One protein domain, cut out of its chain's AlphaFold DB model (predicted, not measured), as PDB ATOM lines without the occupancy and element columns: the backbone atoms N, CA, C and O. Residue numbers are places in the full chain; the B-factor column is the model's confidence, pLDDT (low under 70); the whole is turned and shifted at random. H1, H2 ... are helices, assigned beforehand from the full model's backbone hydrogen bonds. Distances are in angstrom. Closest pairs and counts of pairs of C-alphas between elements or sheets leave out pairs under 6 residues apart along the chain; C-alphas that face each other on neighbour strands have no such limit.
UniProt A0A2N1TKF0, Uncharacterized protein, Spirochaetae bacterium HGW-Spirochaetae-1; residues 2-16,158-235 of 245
ATOM      1  N   ASP A   2     179.336 161.888 161.499       92.50
ATOM      2  CA  ASP A   2     179.253 161.224 160.191       92.50
ATOM      3  C   ASP A   2     180.551 161.212 159.382       92.50
ATOM      4  O   ASP A   2     180.848 160.228 158.719       92.50
ATOM      5  N   ALA A   3     181.343 162.289 159.404       95.19
ATOM      6  CA  ALA A   3     182.608 162.318 158.667       95.19
ATOM      7  C   ALA A   3     183.606 161.269 159.187       95.19
ATOM      8  O   ALA A   3     184.355 160.698 158.403       95.19
ATOM      9  N   LEU A   4     183.603 161.000 160.498       96.62
ATOM     10  CA  LEU A   4     184.448 159.977 161.112       96.62
ATOM     11  C   LEU A   4     183.903 158.579 160.824       96.62
ATOM     12  O   LEU A   4     184.662 157.699 160.438       96.62
ATOM     13  N   GLU A   5     182.593 158.384 160.958       95.56
ATOM     14  CA  GLU A   5     181.945 157.105 160.655       95.56
ATOM     15  C   GLU A   5     182.124 156.697 159.185       95.56
ATOM     16  O   GLU A   5     182.478 155.561 158.882       95.56
ATOM     17  N   ASN A   6     181.921 157.636 158.259       95.69
ATOM     18  CA  ASN A   6     181.938 157.361 156.825       95.69
ATOM     19  C   ASN A   6     183.347 157.302 156.225       95.69
ATOM     20  O   ASN A   6     183.479 156.996 155.037       95.69
ATOM     21  N   TYR A   7     184.401 157.617 156.987       96.69
ATOM     22  CA  TYR A   7     185.757 157.571 156.453       96.69
ATOM     23  C   TYR A   7     186.212 156.111 156.281       96.69
ATOM     24  O   TYR A   7     186.428 155.417 157.277       96.69
ATOM     25  N   PRO A   8     186.430 155.616 155.042       94.75
ATOM     26  CA  PRO A   8     186.572 154.178 154.795       94.75
ATOM     27  C   PRO A   8     187.728 153.516 155.550       94.75
ATOM     28  O   PRO A   8     187.639 152.351 155.937       94.75
ATOM     29  N   SER A   9     188.811 154.260 155.784       95.56
ATOM     30  CA  SER A   9     189.996 153.759 156.489       95.56
ATOM     31  C   SER A   9     189.739 153.454 157.967       95.56
ATOM     32  O   SER A   9     190.513 152.710 158.564       95.56
ATOM     33  N   TYR A  10     188.679 154.008 158.565       95.75
ATOM     34  CA  TYR A  10     188.299 153.722 159.948       95.75
ATOM     35  C   TYR A  10     187.419 152.479 160.095       95.75
ATOM     36  O   TYR A  10     187.313 151.946 161.201       95.75
ATOM     37  N   GLY A  11     186.835 151.968 159.005       94.56
ATOM     38  CA  GLY A  11     185.895 150.851 159.075       94.56
ATOM     39  C   GLY A  11     184.789 151.145 160.090       94.56
ATOM     40  O   GLY A  11     184.090 152.141 159.964       94.56
ATOM     41  N   ASN A  12     184.678 150.317 161.131       94.75
ATOM     42  CA  ASN A  12     183.637 150.455 162.155       94.75
ATOM     43  C   ASN A  12     184.114 151.173 163.433       94.75
ATOM     44  O   ASN A  12     183.408 151.143 164.436       94.75
ATOM     45  N   LEU A  13     185.308 151.779 163.441       93.19
ATOM     46  CA  LEU A  13     185.876 152.392 164.652       93.19
ATOM     47  C   LEU A  13     184.984 153.499 165.238       93.19
ATOM     48  O   LEU A  13     184.889 153.620 166.453       93.19
ATOM     49  N   TYR A  14     184.335 154.279 164.373       94.56
ATOM     50  CA  TYR A  14     183.450 155.389 164.740       94.56
ATOM     51  C   TYR A  14     181.986 155.102 164.386       94.56
ATOM     52  O   TYR A  14     181.234 156.021 164.071       94.56
ATOM     53  N   GLN A  15     181.598 153.825 164.381       94.75
ATOM     54  CA  GLN A  15     180.224 153.413 164.112       94.75
ATOM     55  C   GLN A  15     179.301 153.860 165.249       94.75
ATOM     56  O   GLN A  15     179.628 153.661 166.418       94.75
ATOM     57  N   TRP A  16     178.142 154.417 164.915       93.38
ATOM     58  CA  TRP A  16     177.113 154.775 165.890       93.38
ATOM     59  C   TRP A  16     175.719 154.491 165.319       93.38
ATOM     60  O   TRP A  16     175.567 154.190 164.135       93.38
ATOM     61  N   ASP A 158     193.807 175.894 166.792       98.25
ATOM     62  CA  ASP A 158     193.957 174.944 165.689       98.25
ATOM     63  C   ASP A 158     194.664 173.655 166.165       98.25
ATOM     64  O   ASP A 158     195.276 173.634 167.239       98.25
ATOM     65  N   PRO A 159     194.635 172.564 165.376       97.88
ATOM     66  CA  PRO A 159     195.301 171.320 165.763       97.88
ATOM     67  C   PRO A 159     196.838 171.394 165.853       97.88
ATOM     68  O   PRO A 159     197.451 170.456 166.359       97.88
ATOM     69  N   ASP A 160     197.471 172.481 165.387       98.00
ATOM     70  CA  ASP A 160     198.906 172.735 165.591       98.00
ATOM     71  C   ASP A 160     199.188 173.397 166.957       98.00
ATOM     72  O   ASP A 160     200.349 173.594 167.327       98.00
ATOM     73  N   GLY A 161     198.143 173.749 167.713       97.44
ATOM     74  CA  GLY A 161     198.231 174.433 169.000       97.44
ATOM     75  C   GLY A 161     198.367 175.954 168.889       97.44
ATOM     76  O   GLY A 161     198.714 176.603 169.879       97.44
ATOM     77  N   ASN A 162     198.111 176.550 167.718       98.31
ATOM     78  CA  ASN A 162     198.065 178.007 167.593       98.31
ATOM     79  C   ASN A 162     196.791 178.540 168.250       98.31
ATOM     80  O   ASN A 162     195.713 177.988 168.048       98.31
ATOM     81  N   TYR A 163     196.918 179.629 169.007       97.94
ATOM     82  CA  TYR A 163     195.813 180.236 169.749       97.94
ATOM     83  C   TYR A 163     195.205 181.438 169.013       97.94
ATOM     84  O   TYR A 163     195.933 182.318 168.550       97.94
ATOM     85  N   PHE A 164     193.872 181.497 168.969       98.06
ATOM     86  CA  PHE A 164     193.070 182.499 168.257       98.06
ATOM     87  C   PHE A 164     192.032 183.206 169.143       98.06
ATOM     88  O   PHE A 164     191.375 184.140 168.675       98.06
ATOM     89  N   GLY A 165     191.874 182.818 170.416       96.19
ATOM     90  CA  GLY A 165     190.860 183.405 171.309       96.19
ATOM     91  C   GLY A 165     191.008 184.924 171.489       96.19
ATOM     92  O   GLY A 165     190.023 185.665 171.504       96.19
ATOM     93  N   ASN A 166     192.248 185.423 171.484       96.06
ATOM     94  CA  ASN A 166     192.570 186.851 171.545       96.06
ATOM     95  C   ASN A 166     192.356 187.616 170.219       96.06
ATOM     96  O   ASN A 166     192.602 188.823 170.165       96.06
ATOM     97  N   LEU A 167     191.908 186.945 169.153       97.44
ATOM     98  CA  LEU A 167     191.705 187.520 167.816       97.44
ATOM     99  C   LEU A 167     190.225 187.669 167.436       97.44
ATOM    100  O   LEU A 167     189.904 187.877 166.262       97.44
ATOM    101  N   ASN A 168     189.324 187.616 168.423       96.06
ATOM    102  CA  ASN A 168     187.873 187.697 168.227       96.06
ATOM    103  C   ASN A 168     187.363 186.592 167.288       96.06
ATOM    104  O   ASN A 168     186.699 186.875 166.290       96.06
ATOM    105  N   ILE A 169     187.713 185.346 167.608       97.38
ATOM    106  CA  ILE A 169     187.261 184.159 166.884       97.38
ATOM    107  C   ILE A 169     185.736 183.993 166.988       97.38
ATOM    108  O   ILE A 169     185.153 184.189 168.060       97.38
ATOM    109  N   ALA A 170     185.099 183.707 165.857       96.12
ATOM    110  CA  ALA A 170     183.685 183.377 165.728       96.12
ATOM    111  C   ALA A 170     183.493 181.872 165.490       96.12
ATOM    112  O   ALA A 170     184.430 181.164 165.123       96.12
ATOM    113  N   ASP A 171     182.255 181.417 165.643       94.44
ATOM    114  CA  ASP A 171     181.819 180.018 165.568       94.44
ATOM    115  C   ASP A 171     182.180 179.295 164.271       94.44
ATOM    116  O   ASP A 171     182.455 178.094 164.267       94.44
ATOM    117  N   ASN A 172     182.271 180.031 163.167       96.44
ATOM    118  CA  ASN A 172     182.733 179.515 161.883       96.44
ATOM    119  C   ASN A 172     184.256 179.595 161.691       96.44
ATOM    120  O   ASN A 172     184.752 179.496 160.565       96.44
ATOM    121  N   LEU A 173     185.004 179.775 162.778       98.12
ATOM    122  CA  LEU A 173     186.464 179.836 162.838       98.12
ATOM    123  C   LEU A 173     187.081 181.081 162.174       98.12
ATOM    124  O   LEU A 173     188.292 181.147 161.928       98.12
ATOM    125  N   ASN A 174     186.254 182.090 161.887       98.25
ATOM    126  CA  ASN A 174     186.704 183.389 161.404       98.25
ATOM    127  C   ASN A 174     187.245 184.250 162.543       98.25
ATOM    128  O   ASN A 174     186.600 184.388 163.574       98.25
ATOM    129  N   TYR A 175     188.358 184.936 162.315       98.00
ATOM    130  CA  TYR A 175     188.919 185.901 163.262       98.00
ATOM    131  C   TYR A 175     189.317 187.200 162.552       98.00
ATOM    132  O   TYR A 175     189.194 187.317 161.327       98.00
ATOM    133  N   ASN A 176     189.734 188.222 163.313       95.88
ATOM    134  CA  ASN A 176     190.026 189.564 162.788       95.88
ATOM    135  C   ASN A 176     188.864 190.139 161.956       95.88
ATOM    136  O   ASN A 176     189.049 190.601 160.827       95.88
ATOM    137  N   SER A 177     187.646 190.078 162.501       92.25
ATOM    138  CA  SER A 177     186.422 190.541 161.826       92.25
ATOM    139  C   SER A 177     186.141 189.826 160.495       92.25
ATOM    140  O   SER A 177     185.598 190.427 159.567       92.25
ATOM    141  N   GLY A 178     186.532 188.552 160.385       94.06
ATOM    142  CA  GLY A 178     186.327 187.735 159.187       94.06
ATOM    143  C   GLY A 178     187.354 187.949 158.079       94.06
ATOM    144  O   GLY A 178     187.159 187.447 156.976       94.06
ATOM    145  N   ALA A 179     188.443 188.676 158.348       96.88
ATOM    146  CA  ALA A 179     189.550 188.803 157.402       96.88
ATOM    147  C   ALA A 179     190.345 187.495 157.250       96.88
ATOM    148  O   ALA A 179     190.965 187.273 156.210       96.88
ATOM    149  N   ASN A 180     190.318 186.642 158.276       98.31
ATOM    150  CA  ASN A 180     191.037 185.379 158.334       98.31
ATOM    151  C   ASN A 180     190.129 184.251 158.829       98.31
ATOM    152  O   ASN A 180     189.129 184.502 159.502       98.31
ATOM    153  N   ASN A 181     190.520 183.011 158.534       98.56
ATOM    154  CA  ASN A 181     189.876 181.803 159.035       98.56
ATOM    155  C   ASN A 181     190.948 180.757 159.339       98.56
ATOM    156  O   ASN A 181     191.681 180.358 158.429       98.56
ATOM    157  N   TRP A 182     191.055 180.313 160.593       98.50
ATOM    158  CA  TRP A 182     192.172 179.441 160.956       98.50
ATOM    159  C   TRP A 182     192.048 178.049 160.339       98.50
ATOM    160  O   TRP A 182     193.075 177.444 160.056       98.50
ATOM    161  N   ALA A 183     190.840 177.552 160.045       98.50
ATOM    162  CA  ALA A 183     190.690 176.260 159.376       98.50
ATOM    163  C   ALA A 183     191.195 176.317 157.934       98.50
ATOM    164  O   ALA A 183     191.905 175.414 157.503       98.50
ATOM    165  N   VAL A 184     190.911 177.399 157.199       98.62
ATOM    166  CA  VAL A 184     191.497 177.614 155.862       98.62
ATOM    167  C   VAL A 184     193.022 177.613 155.942       98.62
ATOM    168  O   VAL A 184     193.696 176.975 155.136       98.62
ATOM    169  N   GLU A 185     193.581 178.329 156.915       98.69
ATOM    170  CA  GLU A 185     195.027 178.425 157.085       98.69
ATOM    171  C   GLU A 185     195.654 177.090 157.499       98.69
ATOM    172  O   GLU A 185     196.698 176.726 156.963       98.69
ATOM    173  N   TYR A 186     195.018 176.354 158.410       98.75
ATOM    174  CA  TYR A 186     195.454 175.040 158.869       98.75
ATOM    175  C   TYR A 186     195.427 174.018 157.728       98.75
ATOM    176  O   TYR A 186     196.450 173.399 157.445       98.75
ATOM    177  N   LEU A 187     194.312 173.898 157.001       98.50
ATOM    178  CA  LEU A 187     194.202 172.943 155.897       98.50
ATOM    179  C   LEU A 187     195.205 173.234 154.775       98.50
ATOM    180  O   LEU A 187     195.829 172.313 154.268       98.50
ATOM    181  N   ASN A 188     195.474 174.506 154.461       98.31
ATOM    182  CA  ASN A 188     196.518 174.859 153.491       98.31
ATOM    183  C   ASN A 188     197.929 174.423 153.928       98.31
ATOM    184  O   ASN A 188     198.783 174.166 153.079       98.31
ATOM    185  N   ARG A 189     198.211 174.375 155.239       98.25
ATOM    186  CA  ARG A 189     199.495 173.881 155.770       98.25
ATOM    187  C   ARG A 189     199.565 172.352 155.812       98.25
ATOM    188  O   ARG A 189     200.668 171.814 155.780       98.25
ATOM    189  N   HIS A 190     198.414 171.682 155.862       98.06
ATOM    190  CA  HIS A 190     198.261 170.231 156.020       98.06
ATOM    191  C   HIS A 190     197.518 169.580 154.842       98.06
ATOM    192  O   HIS A 190     196.780 168.614 155.036       98.06
ATOM    193  N   ASP A 191     197.721 170.107 153.632       97.56
ATOM    194  CA  ASP A 191     197.097 169.633 152.389       97.56
ATOM    195  C   ASP A 191     197.331 168.127 152.179       97.56
ATOM    196  O   ASP A 191     198.459 167.630 152.287       97.56
ATOM    197  N   GLY A 192     196.251 167.382 151.930       96.25
ATOM    198  CA  GLY A 192     196.259 165.921 151.811       96.25
ATOM    199  C   GLY A 192     196.467 165.160 153.128       96.25
ATOM    200  O   GLY A 192     196.557 163.929 153.123       96.25
ATOM    201  N   GLY A 193     196.556 165.859 154.261       97.50
ATOM    202  CA  GLY A 193     196.592 165.267 155.593       97.50
ATOM    203  C   GLY A 193     195.243 164.678 156.011       97.50
ATOM    204  O   GLY A 193     194.207 164.922 155.402       97.50
ATOM    205  N   LEU A 194     195.229 163.914 157.106       97.19
ATOM    206  CA  LEU A 194     194.008 163.259 157.592       97.19
ATOM    207  C   LEU A 194     192.883 164.258 157.907       97.19
ATOM    208  O   LEU A 194     191.741 164.010 157.537       97.19
ATOM    209  N   MET A 195     193.192 165.377 158.570       97.88
ATOM    210  CA  MET A 195     192.191 166.409 158.872       97.88
ATOM    211  C   MET A 195     191.659 167.079 157.606       97.88
ATOM    212  O   MET A 195     190.469 167.378 157.538       97.88
ATOM    213  N   ASP A 196     192.507 167.265 156.596       98.38
ATOM    214  CA  ASP A 196     192.088 167.774 155.293       98.38
ATOM    215  C   ASP A 196     191.163 166.786 154.585       98.38
ATOM    216  O   ASP A 196     190.054 167.154 154.220       98.38
ATOM    217  N   ILE A 197     191.513 165.499 154.537       98.19
ATOM    218  CA  ILE A 197     190.658 164.461 153.944       98.19
ATOM    219  C   ILE A 197     189.320 164.349 154.688       98.19
ATOM    220  O   ILE A 197     188.267 164.348 154.054       98.19
ATOM    221  N   LEU A 198     189.327 164.295 156.025       98.12
ATOM    222  CA  LEU A 198     188.103 164.246 156.838       98.12
ATOM    223  C   LEU A 198     187.217 165.480 156.639       98.12
ATOM    224  O   LEU A 198     185.990 165.378 156.706       98.12
ATOM    225  N   THR A 199     187.818 166.632 156.356       98.06
ATOM    226  CA  THR A 199     187.087 167.884 156.161       98.06
ATOM    227  C   THR A 199     186.600 168.041 154.724       98.06
ATOM    228  O   THR A 199     185.399 168.187 154.492       98.06
ATOM    229  N   MET A 200     187.515 167.992 153.759       97.81
ATOM    230  CA  MET A 200     187.329 168.356 152.353       97.81
ATOM    231  C   MET A 200     187.022 167.163 151.442       97.81
ATOM    232  O   MET A 200     186.500 167.361 150.343       97.81
ATOM    233  N   GLY A 201     187.288 165.943 151.905       97.31
ATOM    234  CA  GLY A 201     187.158 164.714 151.133       97.31
ATOM    235  C   GLY A 201     188.451 164.297 150.431       97.31
ATOM    236  O   GLY A 201     189.451 165.007 150.437       97.31
ATOM    237  N   ASP A 202     188.422 163.124 149.799       95.50
ATOM    238  CA  ASP A 202     189.559 162.547 149.061       95.50
ATOM    239  C   ASP A 202     189.538 162.875 147.552       95.50
ATOM    240  O   ASP A 202     190.348 162.364 146.777       95.50
ATOM    241  N   GLY A 203     188.584 163.705 147.117       92.00
ATOM    242  CA  GLY A 203     188.329 163.995 145.702       92.00
ATOM    243  C   GLY A 203     187.688 162.833 144.927       92.00
ATOM    244  O   GLY A 203     187.606 162.894 143.698       92.00
ATOM    245  N   GLY A 204     187.244 161.782 145.619       92.19
ATOM    246  CA  GLY A 204     186.681 160.565 145.053       92.19
ATOM    247  C   GLY A 204     185.449 160.087 145.818       92.19
ATOM    248  O   GLY A 204     184.380 160.688 145.728       92.19
ATOM    249  N   SER A 205     185.570 158.941 146.490       91.38
ATOM    250  CA  SER A 205     184.439 158.260 147.134       91.38
ATOM    251  C   SER A 205     184.033 158.856 148.478       91.38
ATOM    252  O   SER A 205     182.948 158.539 148.962       91.38
ATOM    253  N   PHE A 206     184.882 159.684 149.087       96.69
ATOM    254  CA  PHE A 206     184.631 160.260 150.398       96.69
ATOM    255  C   PHE A 206     184.553 161.787 150.310       96.69
ATOM    256  O   PHE A 206     185.528 162.461 149.993       96.69
ATOM    257  N   SER A 207     183.375 162.336 150.609       95.88
ATOM    258  CA  SER A 207     183.063 163.767 150.455       95.88
ATOM    259  C   SER A 207     183.544 164.658 151.612       95.88
ATOM    260  O   SER A 207     183.345 165.877 151.568       95.88
ATOM    261  N   GLY A 208     184.124 164.063 152.659       96.81
ATOM    262  CA  GLY A 208     184.445 164.753 153.909       96.81
ATOM    263  C   GLY A 208     183.199 165.248 154.656       96.81
ATOM    264  O   GLY A 208     182.071 164.832 154.390       96.81
ATOM    265  N   CYS A 209     183.396 166.167 155.598       96.88
ATOM    266  CA  CYS A 209     182.328 166.770 156.396       96.88
ATOM    267  C   CYS A 209     181.577 167.862 155.617       96.88
ATOM    268  O   CYS A 209     181.974 169.016 155.658       96.88
ATOM    269  N   THR A 210     180.503 167.546 154.890       92.12
ATOM    270  CA  THR A 210     179.866 168.498 153.947       92.12
ATOM    271  C   THR A 210     178.980 169.576 154.569       92.12
ATOM    272  O   THR A 210     178.617 170.527 153.878       92.12
ATOM    273  N   SER A 211     178.619 169.445 155.840       92.75
ATOM    274  CA  SER A 211     177.757 170.387 156.551       92.75
ATOM    275  C   SER A 211     178.158 170.456 158.014       92.75
ATOM    276  O   SER A 211     178.445 169.430 158.627       92.75
ATOM    277  N   CYS A 212     178.138 171.659 158.576       92.88
ATOM    278  CA  CYS A 212     178.407 171.880 159.985       92.88
ATOM    279  C   CYS A 212     177.597 173.083 160.458       92.88
ATOM    280  O   CYS A 212     177.800 174.192 159.962       92.88
ATOM    281  N   ALA A 213     176.668 172.869 161.392       89.94
ATOM    282  CA  ALA A 213     175.960 173.978 162.018       89.94
ATOM    283  C   ALA A 213     176.988 174.935 162.632       89.94
ATOM    284  O   ALA A 213     177.959 174.487 163.241       89.94
ATOM    285  N   HIS A 214     176.783 176.238 162.429       86.50
ATOM    286  CA  HIS A 214     177.697 177.289 162.880       86.50
ATOM    287  C   HIS A 214     179.106 177.266 162.256       86.50
ATOM    288  O   HIS A 214     179.945 178.075 162.631       86.50
ATOM    289  N   SER A 215     179.408 176.393 161.284       93.62
ATOM    290  CA  SER A 215     180.728 176.363 160.626       93.62
ATOM    291  C   SER A 215     180.685 175.806 159.195       93.62
ATOM    292  O   SER A 215     181.547 175.031 158.789       93.62
ATOM    293  N   ASP A 216     179.682 176.175 158.399       89.56
ATOM    294  CA  ASP A 216     179.527 175.713 157.011       89.56
ATOM    295  C   ASP A 216     180.189 176.631 155.965       89.56
ATOM    296  O   ASP A 216     180.345 176.248 154.800       89.56
ATOM    297  N   SER A 217     180.620 177.828 156.371       93.81
ATOM    298  CA  SER A 217     181.225 178.824 155.489       93.81
ATOM    299  C   SER A 217     182.430 179.516 156.139       93.81
ATOM    300  O   SER A 217     182.266 180.131 157.195       93.81
ATOM    301  N   PRO A 218     183.623 179.493 155.506       96.38
ATOM    302  CA  PRO A 218     183.955 178.775 154.266       96.38
ATOM    303  C   PRO A 218     183.893 177.246 154.441       96.38
ATOM    304  O   PRO A 218     183.900 176.760 155.562       96.38
ATOM    305  N   ARG A 219     183.908 176.463 153.349       95.94
ATOM    306  CA  ARG A 219     183.853 174.978 153.396       95.94
ATOM    307  C   ARG A 219     184.870 174.360 154.370       95.94
ATOM    308  O   ARG A 219     184.542 173.382 155.036       95.94
ATOM    309  N   ALA A 220     186.064 174.947 154.471       97.75
ATOM    310  CA  ALA A 220     187.111 174.538 155.409       97.75
ATOM    311  C   ALA A 220     186.684 174.637 156.885       97.75
ATOM    312  O   ALA A 220     187.150 173.848 157.698       97.75
ATOM    313  N   ALA A 221     185.770 175.549 157.236       97.94
ATOM    314  CA  ALA A 221     185.280 175.731 158.602       97.94
ATOM    315  C   ALA A 221     184.569 174.485 159.155       97.94
ATOM    316  O   ALA A 221     184.529 174.290 160.366       97.94
ATOM    317  N   THR A 222     184.097 173.586 158.287       97.94
ATOM    318  CA  THR A 222     183.522 172.294 158.706       97.94
ATOM    319  C   THR A 222     184.529 171.392 159.429       97.94
ATOM    320  O   THR A 222     184.110 170.456 160.112       97.94
ATOM    321  N   LEU A 223     185.834 171.707 159.372       98.19
ATOM    322  CA  LEU A 223     186.855 171.124 160.245       98.19
ATOM    323  C   LEU A 223     186.439 171.216 161.720       98.19
ATOM    324  O   LEU A 223     186.683 170.278 162.474       98.19
ATOM    325  N   ASN A 224     185.727 172.278 162.116       97.00
ATOM    326  CA  ASN A 224     185.177 172.419 163.464       97.00
ATOM    327  C   ASN A 224     184.311 171.206 163.856       97.00
ATOM    328  O   ASN A 224     184.485 170.637 164.929       97.00
ATOM    329  N   CYS A 225     183.425 170.738 162.969       96.44
ATOM    330  CA  CYS A 225     182.592 169.559 163.229       96.44
ATOM    331  C   CYS A 225     183.385 168.247 163.244       96.44
ATOM    332  O   CYS A 225     183.014 167.329 163.977       96.44
ATOM    333  N   VAL A 226     184.460 168.141 162.457       97.75
ATOM    334  CA  VAL A 226     185.363 166.981 162.517       97.75
ATOM    335  C   VAL A 226     186.019 166.919 163.896       97.75
ATOM    336  O   VAL A 226     185.927 165.889 164.561       97.75
ATOM    337  N   LEU A 227     186.592 168.032 164.362       97.69
ATOM    338  CA  LEU A 227     187.246 168.121 165.668       97.69
ATOM    339  C   LEU A 227     186.258 167.890 166.816       97.69
ATOM    340  O   LEU A 227     186.531 167.081 167.698       97.69
ATOM    341  N   LYS A 228     185.079 168.526 166.780       96.19
ATOM    342  CA  LYS A 228     183.994 168.304 167.755       96.19
ATOM    343  C   LYS A 228     183.542 166.846 167.780       96.19
ATOM    344  O   LYS A 228     183.359 166.286 168.854       96.19
ATOM    345  N   GLY A 229     183.440 166.202 166.616       95.44
ATOM    346  CA  GLY A 229     183.155 164.771 166.525       95.44
ATOM    347  C   GLY A 229     184.245 163.906 167.163       95.44
ATOM    348  O   GLY A 229     183.933 162.958 167.878       95.44
ATOM    349  N   GLN A 230     185.521 164.240 166.953       96.06
ATOM    350  CA  GLN A 230     186.631 163.516 167.579       96.06
ATOM    351  C   GLN A 230     186.628 163.692 169.099       96.06
ATOM    352  O   GLN A 230     186.809 162.713 169.819       96.06
ATOM    353  N   ALA A 231     186.379 164.908 169.586       95.94
ATOM    354  CA  ALA A 231     186.274 165.191 171.014       95.94
ATOM    355  C   ALA A 231     185.091 164.461 171.661       95.94
ATOM    356  O   ALA A 231     185.256 163.876 172.729       95.94
ATOM    357  N   ALA A 232     183.930 164.429 170.999       95.25
ATOM    358  CA  ALA A 232     182.770 163.675 171.467       95.25
ATOM    359  C   ALA A 232     183.089 162.176 171.582       95.25
ATOM    360  O   ALA A 232     182.869 161.579 172.630       95.25
ATOM    361  N   TRP A 233     183.698 161.575 170.554       95.31
ATOM    362  CA  TRP A 233     184.136 160.177 170.613       95.31
ATOM    363  C   TRP A 233     185.146 159.907 171.729       95.31
ATOM    364  O   TRP A 233     185.025 158.905 172.430       95.31
ATOM    365  N   TRP A 234     186.122 160.797 171.910       94.75
ATOM    366  CA  TRP A 234     187.113 160.677 172.979       94.75
ATOM    367  C   TRP A 234     186.448 160.716 174.362       94.75
ATOM    368  O   TRP A 234     186.731 159.871 175.209       94.75
ATOM    369  N   LEU A 235     185.507 161.645 174.561       95.31
ATOM    370  CA  LEU A 235     184.706 161.765 175.776       95.31
ATOM    371  C   LEU A 235     183.878 160.501 176.044       95.31
ATOM    372  O   LEU A 235     183.942 159.960 177.145       95.31
TER     373      LEU A 235
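What this domain is: This is residues 2 to 16 and 158 to 235 of the 245 residues of an uncharacterized protein of Spirochaetae bacterium HGW-Spirochaetae-1 (UniProt A0A2N1TKF0). Little regular structure: one long helix, H4, has three short helices packed on it, H2 and H3 towards its beginning and H1 farther along, while long stretches with no named element, residues 158 to 181 and 201 to 218, make up much of the rest. The printed part has 93 residues with four named helices, H1 to H4, and no named strand; the class is all helix, though named elements hold only 36 residues. It is compact, with a radius of gyration of the C-alphas of 13.1 A and spans of 39 by 30 by 23 A.

Where its parts are: H1, residues 2 to 5, begins at C-alpha 2 (179.253, 161.224, 160.191). H2 is residues 182 to 189, 10.6 A, and H3 residues 194 to 200, 9.9 A. H4, residues 219 to 235, 26.0 A, ends at C-alpha 235 (184.706, 161.765, 175.776).

How they stand to each other: The hub, H4, touches H1 with residues 226 to 230 alone, closest C-alphas Ala 3 and Val 226, 6.6 A. It touches H2 with residues 220 to 224 alone, about perpendicular at 84 degrees, closest C-alphas Val 184 and Ala 220, 5.4 A. With residues 219 to 226 alone it touches H3, a steep tilt of 49 degrees, opposite ways, closest C-alphas Thr 199 and Leu 223, 5.2 A. Every O i to N i+4 pair is within hydrogen-bond range in H2 and H3, 10 of 13 in H4; H1 is too short for one.

The domain as a whole: Residues 17 to 157 are not printed; C-alphas 16 and 158 are 26.3 A apart. The link H3 to H4 is long. No printed residue is under 70 in pLDDT.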